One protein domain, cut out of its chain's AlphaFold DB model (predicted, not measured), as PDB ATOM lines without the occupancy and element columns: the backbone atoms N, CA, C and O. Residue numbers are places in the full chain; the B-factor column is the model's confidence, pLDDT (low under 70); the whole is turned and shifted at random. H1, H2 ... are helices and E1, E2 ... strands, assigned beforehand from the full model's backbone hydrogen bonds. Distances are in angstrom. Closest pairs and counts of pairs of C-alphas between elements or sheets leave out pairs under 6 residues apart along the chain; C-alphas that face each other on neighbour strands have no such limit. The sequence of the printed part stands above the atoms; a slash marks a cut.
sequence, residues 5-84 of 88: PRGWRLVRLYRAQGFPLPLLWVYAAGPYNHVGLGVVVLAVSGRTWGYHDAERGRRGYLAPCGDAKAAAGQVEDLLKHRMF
ATOM      1  N   PRO A   5     -39.527  17.587 -44.182       79.81
ATOM      2  CA  PRO A   5     -40.051  18.889 -44.602       79.81
ATOM      3  C   PRO A   5     -39.018  20.020 -44.523       79.81
ATOM      4  O   PRO A   5     -39.236  21.083 -45.089       79.81
ATOM      5  N   ARG A   6     -37.905  19.804 -43.812       76.88
ATOM      6  CA  ARG A   6     -36.803  20.761 -43.654       76.88
ATOM      7  C   ARG A   6     -35.661  20.524 -44.654       76.88
ATOM      8  O   ARG A   6     -34.603  21.124 -44.517       76.88
ATOM      9  N   GLY A   7     -35.858  19.647 -45.643       80.06
ATOM     10  CA  GLY A   7     -34.890  19.384 -46.713       80.06
ATOM     11  C   GLY A   7     -33.833  18.325 -46.387       80.06
ATOM     12  O   GLY A   7     -32.960  18.062 -47.215       80.06
ATOM     13  N   TRP A   8     -33.907  17.683 -45.218       83.75
ATOM     14  CA  TRP A   8     -32.988  16.608 -44.842       83.75
ATOM     15  C   TRP A   8     -33.430  15.265 -45.415       83.75
ATOM     16  O   TRP A   8     -34.614  14.923 -45.429       83.75
ATOM     17  N   ARG A   9     -32.453  14.458 -45.823       85.31
ATOM     18  CA  ARG A   9     -32.663  13.077 -46.251       85.31
ATOM     19  C   ARG A   9     -32.372  12.122 -45.103       85.31
ATOM     20  O   ARG A   9     -31.478  12.355 -44.289       85.31
ATOM     21  N   LEU A  10     -33.133  11.035 -45.058       85.75
ATOM     22  CA  LEU A  10     -33.113  10.064 -43.971       85.75
ATOM     23  C   LEU A  10     -32.854   8.668 -44.535       85.75
ATOM     24  O   LEU A  10     -33.602   8.193 -45.385       85.75
ATOM     25  N   VAL A  11     -31.809   8.000 -44.049       85.94
ATOM     26  CA  VAL A  11     -31.491   6.611 -44.399       85.94
ATOM     27  C   VAL A  11     -31.512   5.777 -43.130       85.94
ATOM     28  O   VAL A  11     -30.751   5.997 -42.193       85.94
ATOM     29  N   ARG A  12     -32.416   4.803 -43.093       84.69
ATOM     30  CA  ARG A  12     -32.530   3.852 -41.986       84.69
ATOM     31  C   ARG A  12     -31.489   2.754 -42.173       84.69
ATOM     32  O   ARG A  12     -31.610   1.937 -43.079       84.69
ATOM     33  N   LEU A  13     -30.476   2.739 -41.317       79.56
ATOM     34  CA  LEU A  13     -29.431   1.723 -41.276       79.56
ATOM     35  C   LEU A  13     -29.759   0.733 -40.155       79.56
ATOM     36  O   LEU A  13     -29.200   0.756 -39.061       79.56
ATOM     37  N   TYR A  14     -30.720  -0.141 -40.445       68.44
ATOM     38  CA  TYR A  14     -31.072  -1.276 -39.601       68.44
ATOM     39  C   TYR A  14     -30.596  -2.545 -40.305       68.44
ATOM     40  O   TYR A  14     -31.200  -2.972 -41.287       68.44
ATOM     41  N   ARG A  15     -29.499  -3.151 -39.845       60.00
ATOM     42  CA  ARG A  15     -29.137  -4.512 -40.268       60.00
ATOM     43  C   ARG A  15     -29.430  -5.467 -39.133       60.00
ATOM     44  O   ARG A  15     -28.783  -5.376 -38.097       60.00
ATOM     45  N   ALA A  16     -30.301  -6.440 -39.387       55.25
ATOM     46  CA  ALA A  16     -30.580  -7.536 -38.461       55.25
ATOM     47  C   ALA A  16     -29.328  -8.363 -38.080       55.25
ATOM     48  O   ALA A  16     -29.384  -9.135 -37.133       55.25
ATOM     49  N   GLN A  17     -28.207  -8.217 -38.807       52.00
ATOM     50  CA  GLN A  17     -27.000  -9.045 -38.663       52.00
ATOM     51  C   GLN A  17     -25.671  -8.255 -38.662       52.00
ATOM     52  O   GLN A  17     -24.619  -8.861 -38.829       52.00
ATOM     53  N   GLY A  18     -25.660  -6.919 -38.517       54.84
ATOM     54  CA  GLY A  18     -24.391  -6.178 -38.691       54.84
ATOM     55  C   GLY A  18     -24.245  -4.793 -38.067       54.84
ATOM     56  O   GLY A  18     -23.126  -4.297 -38.014       54.84
ATOM     57  N   PHE A  19     -25.317  -4.171 -37.570       53.72
ATOM     58  CA  PHE A  19     -25.203  -2.980 -36.725       53.72
ATOM     59  C   PHE A  19     -25.753  -3.327 -35.339       53.72
ATOM     60  O   PHE A  19     -26.908  -3.741 -35.256       53.72
ATOM     61  N   PRO A  20     -24.967  -3.188 -34.255       62.66
ATOM     62  CA  PRO A  20     -25.396  -3.603 -32.919       62.66
ATOM     63  C   PRO A  20     -26.573  -2.775 -32.384       62.66
ATOM     64  O   PRO A  20     -27.218  -3.182 -31.423       62.66
ATOM     65  N   LEU A  21     -26.862  -1.620 -32.996       70.62
ATOM     66  CA  LEU A  21     -27.944  -0.721 -32.615       70.62
ATOM     67  C   LEU A  21     -28.643  -0.158 -33.859       70.62
ATOM     68  O   LEU A  21     -27.975   0.119 -34.860       70.62
ATOM     69  N   PRO A  22     -29.969   0.048 -33.805       76.50
ATOM     70  CA  PRO A  22     -30.694   0.676 -34.890       76.50
ATOM     71  C   PRO A  22     -30.194   2.113 -35.119       76.50
ATOM     72  O   PRO A  22     -30.299   2.946 -34.217       76.50
ATOM     73  N   LEU A  23     -29.678   2.410 -36.320       84.62
ATOM     74  CA  LEU A  23     -29.129   3.723 -36.676       84.62
ATOM     75  C   LEU A  23     -29.967   4.413 -37.759       84.62
ATOM     76  O   LEU A  23     -30.361   3.811 -38.756       84.62
ATOM     77  N   LEU A  24     -30.222   5.704 -37.578       86.94
ATOM     78  CA  LEU A  24     -30.822   6.589 -38.569       86.94
ATOM     79  C   LEU A  24     -29.769   7.592 -39.036       86.94
ATOM     80  O   LEU A  24     -29.327   8.431 -38.262       86.94
ATOM     81  N   TRP A  25     -29.380   7.523 -40.301       88.56
ATOM     82  CA  TRP A  25     -28.475   8.490 -40.906       88.56
ATOM     83  C   TRP A  25     -29.268   9.679 -41.454       88.56
ATOM     84  O   TRP A  25     -30.110   9.514 -42.341       88.56
ATOM     85  N   VAL A  26     -29.008  10.871 -40.921       85.81
ATOM     86  CA  VAL A  26     -29.586  12.143 -41.369       85.81
ATOM     87  C   VAL A  26     -28.523  12.894 -42.146       85.81
ATOM     88  O   VAL A  26     -27.426  13.076 -41.635       85.81
ATOM     89  N   TYR A  27     -28.817  13.341 -43.362       85.69
ATOM     90  CA  TYR A  27     -27.837  14.075 -44.160       85.69
ATOM     91  C   TYR A  27     -28.488  15.058 -45.124       85.69
ATOM     92  O   TYR A  27     -29.658  14.925 -45.486       85.69
ATOM     93  N   ALA A  28     -27.701  16.027 -45.573       79.50
ATOM     94  CA  ALA A  28     -28.013  16.817 -46.754       79.50
ATOM     95  C   ALA A  28     -26.976  16.534 -47.838       79.50
ATOM     96  O   ALA A  28     -25.770  16.465 -47.583       79.50
ATOM     97  N   ALA A  29     -27.460  16.360 -49.063       65.38
ATOM     98  CA  ALA A  29     -26.607  16.274 -50.234       65.38
ATOM     99  C   ALA A  29     -26.386  17.690 -50.777       65.38
ATOM    100  O   ALA A  29     -27.345  18.345 -51.175       65.38
ATOM    101  N   GLY A  30     -25.135  18.146 -50.788       63.16
ATOM    102  CA  GLY A  30     -24.716  19.377 -51.450       63.16
ATOM    103  C   GLY A  30     -23.558  19.103 -52.416       63.16
ATOM    104  O   GLY A  30     -22.858  18.105 -52.245       63.16
ATOM    105  N   PRO A  31     -23.339  19.968 -53.421       55.31
ATOM    106  CA  PRO A  31     -22.324  19.762 -54.458       55.31
ATOM    107  C   PRO A  31     -20.872  19.787 -53.952       55.31
ATOM    108  O   PRO A  31     -19.989  19.323 -54.663       55.31
ATOM    109  N   TYR A  32     -20.620  20.298 -52.739       54.22
ATOM    110  CA  TYR A  32     -19.260  20.525 -52.229       54.22
ATOM    111  C   TYR A  32     -18.934  19.822 -50.909       54.22
ATOM    112  O   TYR A  32     -17.765  19.761 -50.558       54.22
ATOM    113  N   ASN A  33     -19.927  19.301 -50.179       57.06
ATOM    114  CA  ASN A  33     -19.727  18.487 -48.978       57.06
ATOM    115  C   ASN A  33     -21.021  17.753 -48.606       57.06
ATOM    116  O   ASN A  33     -22.111  18.330 -48.617       57.06
ATOM    117  N   HIS A  34     -20.897  16.481 -48.231       67.44
ATOM    118  CA  HIS A  34     -21.974  15.731 -47.593       67.44
ATOM    119  C   HIS A  34     -21.849  15.905 -46.082       67.44
ATOM    120  O   HIS A  34     -20.927  15.375 -45.468       67.44
ATOM    121  N   VAL A  35     -22.775  16.650 -45.482       80.69
ATOM    122  CA  VAL A  35     -22.859  16.769 -44.024       80.69
ATOM    123  C   VAL A  35     -23.955  15.834 -43.541       80.69
ATOM    124  O   VAL A  35     -25.086  15.880 -44.036       80.69
ATOM    125  N   GLY A  36     -23.612  14.973 -42.589       88.44
ATOM    126  CA  GLY A  36     -24.543  14.024 -42.003       88.44
ATOM    127  C   GLY A  36     -24.279  13.771 -40.527       88.44
ATOM    128  O   GLY A  36     -23.259  14.195 -39.984       88.44
ATOM    129  N   LEU A  37     -25.244  13.120 -39.891       90.62
ATOM    130  CA  LEU A  37     -25.252  12.744 -38.488       90.62
ATOM    131  C   LEU A  37     -25.952  11.391 -38.347       90.62
ATOM    132  O   LEU A  37     -27.069  11.200 -38.834       90.62
ATOM    133  N   GLY A  38     -25.310  10.459 -37.650       91.44
ATOM    134  CA  GLY A  38     -25.954   9.226 -37.218       91.44
ATOM    135  C   GLY A  38     -26.752   9.470 -35.943       91.44
ATOM    136  O   GLY A  38     -26.230  10.029 -34.986       91.44
ATOM    137  N   VAL A  39     -28.000   9.017 -35.908       92.31
ATOM    138  CA  VAL A  39     -28.855   9.042 -34.720       92.31
ATOM    139  C   VAL A  39     -29.144   7.612 -34.290       92.31
ATOM    140  O   VAL A  39     -29.633   6.806 -35.080       92.31
ATOM    141  N   VAL A  40     -28.860   7.295 -33.033       92.69
ATOM    142  CA  VAL A  40     -29.159   5.998 -32.408       92.69
ATOM    143  C   VAL A  40     -30.085   6.186 -31.217       92.69
ATOM    144  O   VAL A  40     -30.244   7.290 -30.695       92.69
ATOM    145  N   VAL A  41     -30.703   5.092 -30.781       91.31
ATOM    146  CA  VAL A  41     -31.529   5.062 -29.573       91.31
ATOM    147  C   VAL A  41     -30.760   4.343 -28.472       91.31
ATOM    148  O   VAL A  41     -30.345   3.198 -28.654       91.31
ATOM    149  N   LEU A  42     -30.551   5.016 -27.340       91.31
ATOM    150  CA  LEU A  42     -29.846   4.467 -26.180       91.31
ATOM    151  C   LEU A  42     -30.726   4.550 -24.936       91.31
ATOM    152  O   LEU A  42     -31.526   5.474 -24.782       91.31
ATOM    153  N   ALA A  43     -30.566   3.577 -24.041       90.81
ATOM    154  CA  ALA A  43     -31.196   3.623 -22.731       90.81
ATOM    155  C   ALA A  43     -30.574   4.754 -21.902       90.81
ATOM    156  O   ALA A  43     -29.346   4.892 -21.845       90.81
ATOM    157  N   VAL A  44     -31.424   5.530 -21.235       87.56
ATOM    158  CA  VAL A  44     -31.028   6.590 -20.301       87.56
ATOM    159  C   VAL A  44     -31.568   6.281 -18.897       87.56
ATOM    160  O   VAL A  44     -32.320   5.324 -18.691       87.56
ATOM    161  N   SER A  45     -31.128   7.034 -17.887       85.94
ATOM    162  CA  SER A  45     -31.568   6.832 -16.500       85.94
ATOM    163  C   SER A  45     -33.091   6.922 -16.368       85.94
ATOM    164  O   SER A  45     -33.712   7.789 -16.975       85.94
ATOM    165  N   GLY A  46     -33.685   6.068 -15.527       86.06
ATOM    166  CA  GLY A  46     -35.130   6.090 -15.264       86.06
ATOM    167  C   GLY A  46     -35.970   5.164 -16.149       86.06
ATOM    168  O   GLY A  46     -37.170   5.375 -16.261       86.06
ATOM    169  N   ARG A  47     -35.366   4.125 -16.752       83.00
ATOM    170  CA  ARG A  47     -36.040   3.160 -17.655       83.00
ATOM    171  C   ARG A  47     -36.659   3.816 -18.897       83.00
ATOM    172  O   ARG A  47     -37.625   3.308 -19.459       83.00
ATOM    173  N   THR A  48     -36.087   4.929 -19.332       90.81
ATOM    174  CA  THR A  48     -36.482   5.647 -20.543       90.81
ATOM    175  C   THR A  48     -35.413   5.494 -21.623       90.81
ATOM    176  O   THR A  48     -34.330   4.943 -21.401       90.81
ATOM    177  N   TRP A  49     -35.735   5.962 -22.824       92.50
ATOM    178  CA  TRP A  49     -34.853   5.925 -23.985       92.50
ATOM    179  C   TRP A  49     -34.659   7.341 -24.516       92.50
ATOM    180  O   TRP A  49     -35.562   8.171 -24.406       92.50
ATOM    181  N   GLY A  50     -33.487   7.618 -25.078       93.62
ATOM    182  CA  GLY A  50     -33.162   8.891 -25.713       93.62
ATOM    183  C   GLY A  50     -32.702   8.705 -27.154       93.62
ATOM    184  O   GLY A  50     -32.184   7.648 -27.519       93.62
ATOM    185  N   TYR A  51     -32.864   9.751 -27.962       94.06
ATOM    186  CA  TYR A  51     -32.150   9.920 -29.222       94.06
ATOM    187  C   TYR A  51     -30.751  10.459 -28.934       94.06
ATOM    188  O   TYR A  51     -30.601  11.415 -28.170       94.06
ATOM    189  N   HIS A  52     -29.740   9.864 -29.556       94.31
ATOM    190  CA  HIS A  52     -28.347  10.247 -29.374       94.31
ATOM    191  C   HIS A  52     -27.625  10.390 -30.708       94.31
ATOM    192  O   HIS A  52     -27.858   9.606 -31.626       94.31
ATOM    193  N   ASP A  53     -26.697  11.339 -30.774       93.50
ATOM    194  CA  ASP A  53     -25.624  11.344 -31.764       93.50
ATOM    195  C   ASP A  53     -24.799  10.052 -31.622       93.50
ATOM    196  O   ASP A  53     -24.222   9.767 -30.568       93.50
ATOM    197  N   ALA A  54     -24.765   9.265 -32.696       91.12
ATOM    198  CA  ALA A  54     -24.083   7.983 -32.770       91.12
ATOM    199  C   ALA A  54     -22.566   8.098 -32.559       91.12
ATOM    200  O   ALA A  54     -21.978   7.207 -31.951       91.12
ATOM    201  N   GLU A  55     -21.940   9.191 -33.007       89.12
ATOM    202  CA  GLU A  55     -20.495   9.427 -32.870       89.12
ATOM    203  C   GLU A  55     -20.123   9.723 -31.411       89.12
ATOM    204  O   GLU A  55     -19.050   9.353 -30.936       89.12
ATOM    205  N   ARG A  56     -21.034  10.368 -30.673       90.44
ATOM    206  CA  ARG A  56     -20.841  10.764 -29.267       90.44
ATOM    207  C   ARG A  56     -21.416   9.758 -28.264       90.44
ATOM    208  O   ARG A  56     -21.172   9.877 -27.057       90.44
ATOM    209  N   GLY A  57     -22.195   8.783 -28.731       89.25
ATOM    210  CA  GLY A  57     -22.830   7.756 -27.909       89.25
ATOM    211  C   GLY A  57     -23.630   8.353 -26.745       89.25
ATOM    212  O   GLY A  57     -24.433   9.269 -26.910       89.25
ATOM    213  N   ARG A  58     -23.382   7.876 -25.517       88.50
ATOM    214  CA  ARG A  58     -24.099   8.355 -24.315       88.50
ATOM    215  C   ARG A  58     -23.927   9.854 -24.042       88.50
ATOM    216  O   ARG A  58     -24.825  10.453 -23.465       88.50
ATOM    217  N   ARG A  59     -22.812  10.463 -24.464       91.25
ATOM    218  CA  ARG A  59     -22.566  11.911 -24.316       91.25
ATOM    219  C   ARG A  59     -23.273  12.745 -25.387       91.25
ATOM    220  O   ARG A  59     -23.285  13.964 -25.298       91.25
ATOM    221  N   GLY A  60     -23.851  12.097 -26.395       93.31
ATOM    222  CA  GLY A  60     -24.533  12.727 -27.518       93.31
ATOM    223  C   GLY A  60     -26.034  12.882 -27.341       93.31
ATOM    224  O   GLY A  60     -26.732  12.792 -28.339       93.31
ATOM    225  N   TYR A  61     -26.555  13.016 -26.118       94.25
ATOM    226  CA  TYR A  61     -28.001  13.114 -25.899       94.25
ATOM    227  C   TYR A  61     -28.609  14.290 -26.677       94.25
ATOM    228  O   TYR A  61     -28.138  15.418 -26.562       94.25
ATOM    229  N   LEU A  62     -29.657  14.011 -27.453       94.69
ATOM    230  CA  LEU A  62     -30.377  15.004 -28.252       94.69
ATOM    231  C   LEU A  62     -31.732  15.326 -27.615       94.69
ATOM    232  O   LEU A  62     -32.058  16.485 -27.387       94.69
ATOM    233  N   ALA A  63     -32.534  14.298 -27.337       94.81
ATOM    234  CA  ALA A  63     -33.900  14.444 -26.832       94.81
ATOM    235  C   ALA A  63     -34.437  13.102 -26.308       94.81
ATOM    236  O   ALA A  63     -33.936  12.047 -26.718       94.81
ATOM    237  N   PRO A  64     -35.478  13.097 -25.456       94.19
ATOM    238  CA  PRO A  64     -36.106  11.857 -25.021       94.19
ATOM    239  C   PRO A  64     -36.870  11.199 -26.180       94.19
ATOM    240  O   PRO A  64     -37.458  11.870 -27.033       94.19
ATOM    241  N   CYS A  65     -36.906   9.867 -26.204       90.38
ATOM    242  CA  CYS A  65     -37.789   9.138 -27.105       90.38
ATOM    243  C   CYS A  65     -39.248   9.464 -26.755       90.38
ATOM    244  O   CYS A  65     -39.668   9.311 -25.611       90.38
ATOM    245  N   GLY A  66     -40.003   9.937 -27.747       88.88
ATOM    246  CA  GLY A  66     -41.326  10.544 -27.561       88.88
ATOM    247  C   GLY A  66     -41.379  12.000 -28.026       88.88
ATOM    248  O   GLY A  66     -42.437  12.450 -28.454       88.88
ATOM    249  N   ASP A  67     -40.235  12.694 -28.065       92.44
ATOM    250  CA  ASP A  67     -40.125  14.050 -28.614       92.44
ATOM    251  C   ASP A  67     -39.199  14.099 -29.839       92.44
ATOM    252  O   ASP A  67     -38.075  14.608 -29.830       92.44
ATOM    253  N   ALA A  68     -39.695  13.550 -30.948       89.62
ATOM    254  CA  ALA A  68     -38.977  13.575 -32.220       89.62
ATOM    255  C   ALA A  68     -38.816  14.999 -32.790       89.62
ATOM    256  O   ALA A  68     -37.965  15.219 -33.652       89.62
ATOM    257  N   LYS A  69     -39.623  15.969 -32.335       91.88
ATOM    258  CA  LYS A  69     -39.556  17.359 -32.802       91.88
ATOM    259  C   LYS A  69     -38.381  18.090 -32.156       91.88
ATOM    260  O   LYS A  69     -37.631  18.746 -32.877       91.88
ATOM    261  N   ALA A  70     -38.187  17.933 -30.847       92.94
ATOM    262  CA  ALA A  70     -36.999  18.430 -30.159       92.94
ATOM    263  C   ALA A  70     -35.728  17.774 -30.711       92.94
ATOM    264  O   ALA A  70     -34.768  18.476 -31.028       92.94
ATOM    265  N   ALA A  71     -35.757  16.453 -30.934       93.19
ATOM    266  CA  ALA A  71     -34.647  15.735 -31.563       93.19
ATOM    267  C   ALA A  71     -34.293  16.334 -32.934       93.19
ATOM    268  O   ALA A  71     -33.130  16.612 -33.208       93.19
ATOM    269  N   ALA A  72     -35.297  16.577 -33.783       91.62
ATOM    270  CA  ALA A  72     -35.099  17.171 -35.102       91.62
ATOM    271  C   ALA A  72     -34.486  18.580 -35.042       91.62
ATOM    272  O   ALA A  72     -33.654  18.900 -35.884       91.62
ATOM    273  N   GLY A  73     -34.864  19.403 -34.058       93.56
ATOM    274  CA  GLY A  73     -34.246  20.715 -33.836       93.56
ATOM    275  C   GLY A  73     -32.753  20.606 -33.528       93.56
ATOM    276  O   GLY A  73     -31.940  21.173 -34.246       93.56
ATOM    277  N   GLN A  74     -32.392  19.778 -32.544       94.50
ATOM    278  CA  GLN A  74     -30.992  19.561 -32.153       94.50
ATOM    279  C   GLN A  74     -30.137  19.026 -33.310       94.50
ATOM    280  O   GLN A  74     -29.013  19.472 -33.527       94.50
ATOM    281  N   VAL A  75     -30.676  18.080 -34.087       92.00
ATOM    282  CA  VAL A  75     -30.002  17.542 -35.279       92.00
ATOM    283  C   VAL A  75     -29.775  18.635 -36.323       92.00
ATOM    284  O   VAL A  75     -28.685  18.726 -36.882       92.00
ATOM    285  N   GLU A  76     -30.780  19.466 -36.590       89.81
ATOM    286  CA  GLU A  76     -30.670  20.552 -37.561       89.81
ATOM    287  C   GLU A  76     -29.621  21.589 -37.150       89.81
ATOM    288  O   GLU A  76     -28.809  21.980 -37.987       89.81
ATOM    289  N   ASP A  77     -29.592  21.992 -35.879       89.94
ATOM    290  CA  ASP A  77     -28.621  22.963 -35.368       89.94
ATOM    291  C   ASP A  77     -27.185  22.428 -35.476       89.94
ATOM    292  O   ASP A  77     -26.292  23.116 -35.978       89.94
ATOM    293  N   LEU A  78     -26.970  21.156 -35.111       90.19
ATOM    294  CA  LEU A  78     -25.679  20.483 -35.273       90.19
ATOM    295  C   LEU A  78     -25.241  20.426 -36.740       90.19
ATOM    296  O   LEU A  78     -24.078  20.687 -37.053       90.19
ATOM    297  N   LEU A  79     -26.152  20.074 -37.647       87.56
ATOM    298  CA  LEU A  79     -25.831  19.958 -39.067       87.56
ATOM    299  C   LEU A  79     -25.579  21.328 -39.706       87.56
ATOM    300  O   LEU A  79     -24.634  21.457 -40.483       87.56
ATOM    301  N   LYS A  80     -26.347  22.366 -39.347       85.56
ATOM    302  CA  LYS A  80     -26.094  23.750 -39.780       85.56
ATOM    303  C   LYS A  80     -24.731  24.241 -39.308       85.56
ATOM    304  O   LYS A  80     -23.989  24.808 -40.104       85.56
ATOM    305  N   HIS A  81     -24.367  23.967 -38.057       85.25
ATOM    306  CA  HIS A  81     -23.044  24.310 -37.538       85.25
ATOM    307  C   HIS A  81     -21.919  23.605 -38.317       85.25
ATOM    308  O   HIS A  81     -20.922  24.234 -38.665       85.25
ATOM    309  N   ARG A  82     -22.095  22.320 -38.661       84.38
ATOM    310  CA  ARG A  82     -21.144  21.564 -39.502       84.38
ATOM    311  C   ARG A  82     -21.061  22.102 -40.941       84.38
ATOM    312  O   ARG A  82     -19.995  22.035 -41.542       84.38
ATOM    313  N   MET A  83     -22.161  22.607 -41.505       80.06
ATOM    314  CA  MET A  83     -22.194  23.199 -42.852       80.06
ATOM    315  C   MET A  83     -21.524  24.572 -42.927       80.06
ATOM    316  O   MET A  83     -20.908  24.888 -43.943       80.06
ATOM    317  N   PHE A  84     -21.650  25.376 -41.872       80.50
ATOM    318  CA  PHE A  84     -21.161  26.753 -41.827       80.50
ATOM    319  C   PHE A  84     -20.214  26.967 -40.633       80.50
ATOM    320  O   PHE A  84     -20.546  27.720 -39.707       80.50
TER     321      PHE A  84
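This is residues 5 to 84 of the 88 residues of an uncharacterized protein of Actinomadura sp. KC345 (UniProt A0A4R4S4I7). A strongly twisted, curled wall of five antiparallel strands, E1 to E5, has one helix, H1, packed over one face, while the other face is bare of named helices. The strands follow one another back and forth across the wall, and the helix comes last; E3, the longest strand, bends, and the turns before and after it reach the two far ends of the model. The printed part has 80 residues, with the named elements in the order E1, E2, E3, E4, E5, H1. The sheet order is also E1, E2, E3, E4, E5, and the class is mixed, helices and strands. The whole is compact, with a radius of gyration of the C-alphas of 12.9 A and spans of 42, 29 and 23 A.

E1, residues 9 to 13, is an edge strand and forms a hairpin with E2, residues 23 to 28; N 11 and O 25 are 2.8 A apart, within hydrogen-bond range. E2 forms a hairpin with E3, residues 35 to 44, their directions at 152 degrees, with N 26 and O 37 at 2.9 A. E3 bends by 51 degrees at residue 41. It forms a hairpin with E4, residues 48 to 53, where N 42 and O 50 are 3.1 A apart. E4 forms a hairpin with the other edge strand, E5, residues 61 to 64, with N 51 and O 63 at 2.8 A. These five strands make a meander, each the antiparallel neighbour of the one before. E1 is apart from E4 and E5, and so is E2. H1, residues 68 to 83, is on the sheet, which gives two layers, a helix on one face of a sheet. Its closest C-alphas to E5 are those of Ala 71 and Ala 63, 5.0 A apart; to E3, those of Met 83 and Val 35, 6.6 A. H1 and E2 are near each other. In H1 every O i to N i+4 pair is within hydrogen-bond range.

E1 begins at C-alpha 9, (-32.663, 13.077, -46.251), and is 12.8 A long from first to last C-alpha. E2 and E4 are 16.6 A each, and E5 is 8.2 A. E3 runs 27.1 A from C-alpha 35 at (-22.859, 16.769, -44.024) to C-alpha 44. H1 is 22.1 A long and ends at C-alpha 83, (-22.194, 23.199, -42.852).

The two C-alphas farthest apart are those of Pro 31 and Gly 46, 43.4 A. The printed part has no cut. The links E3 to E4 and E5 to H1 are tight, the other three are short, and no link is long. The mean pLDDT of the printed part is 83.4; residues 14 to 20 and 29 to 34 are under 70.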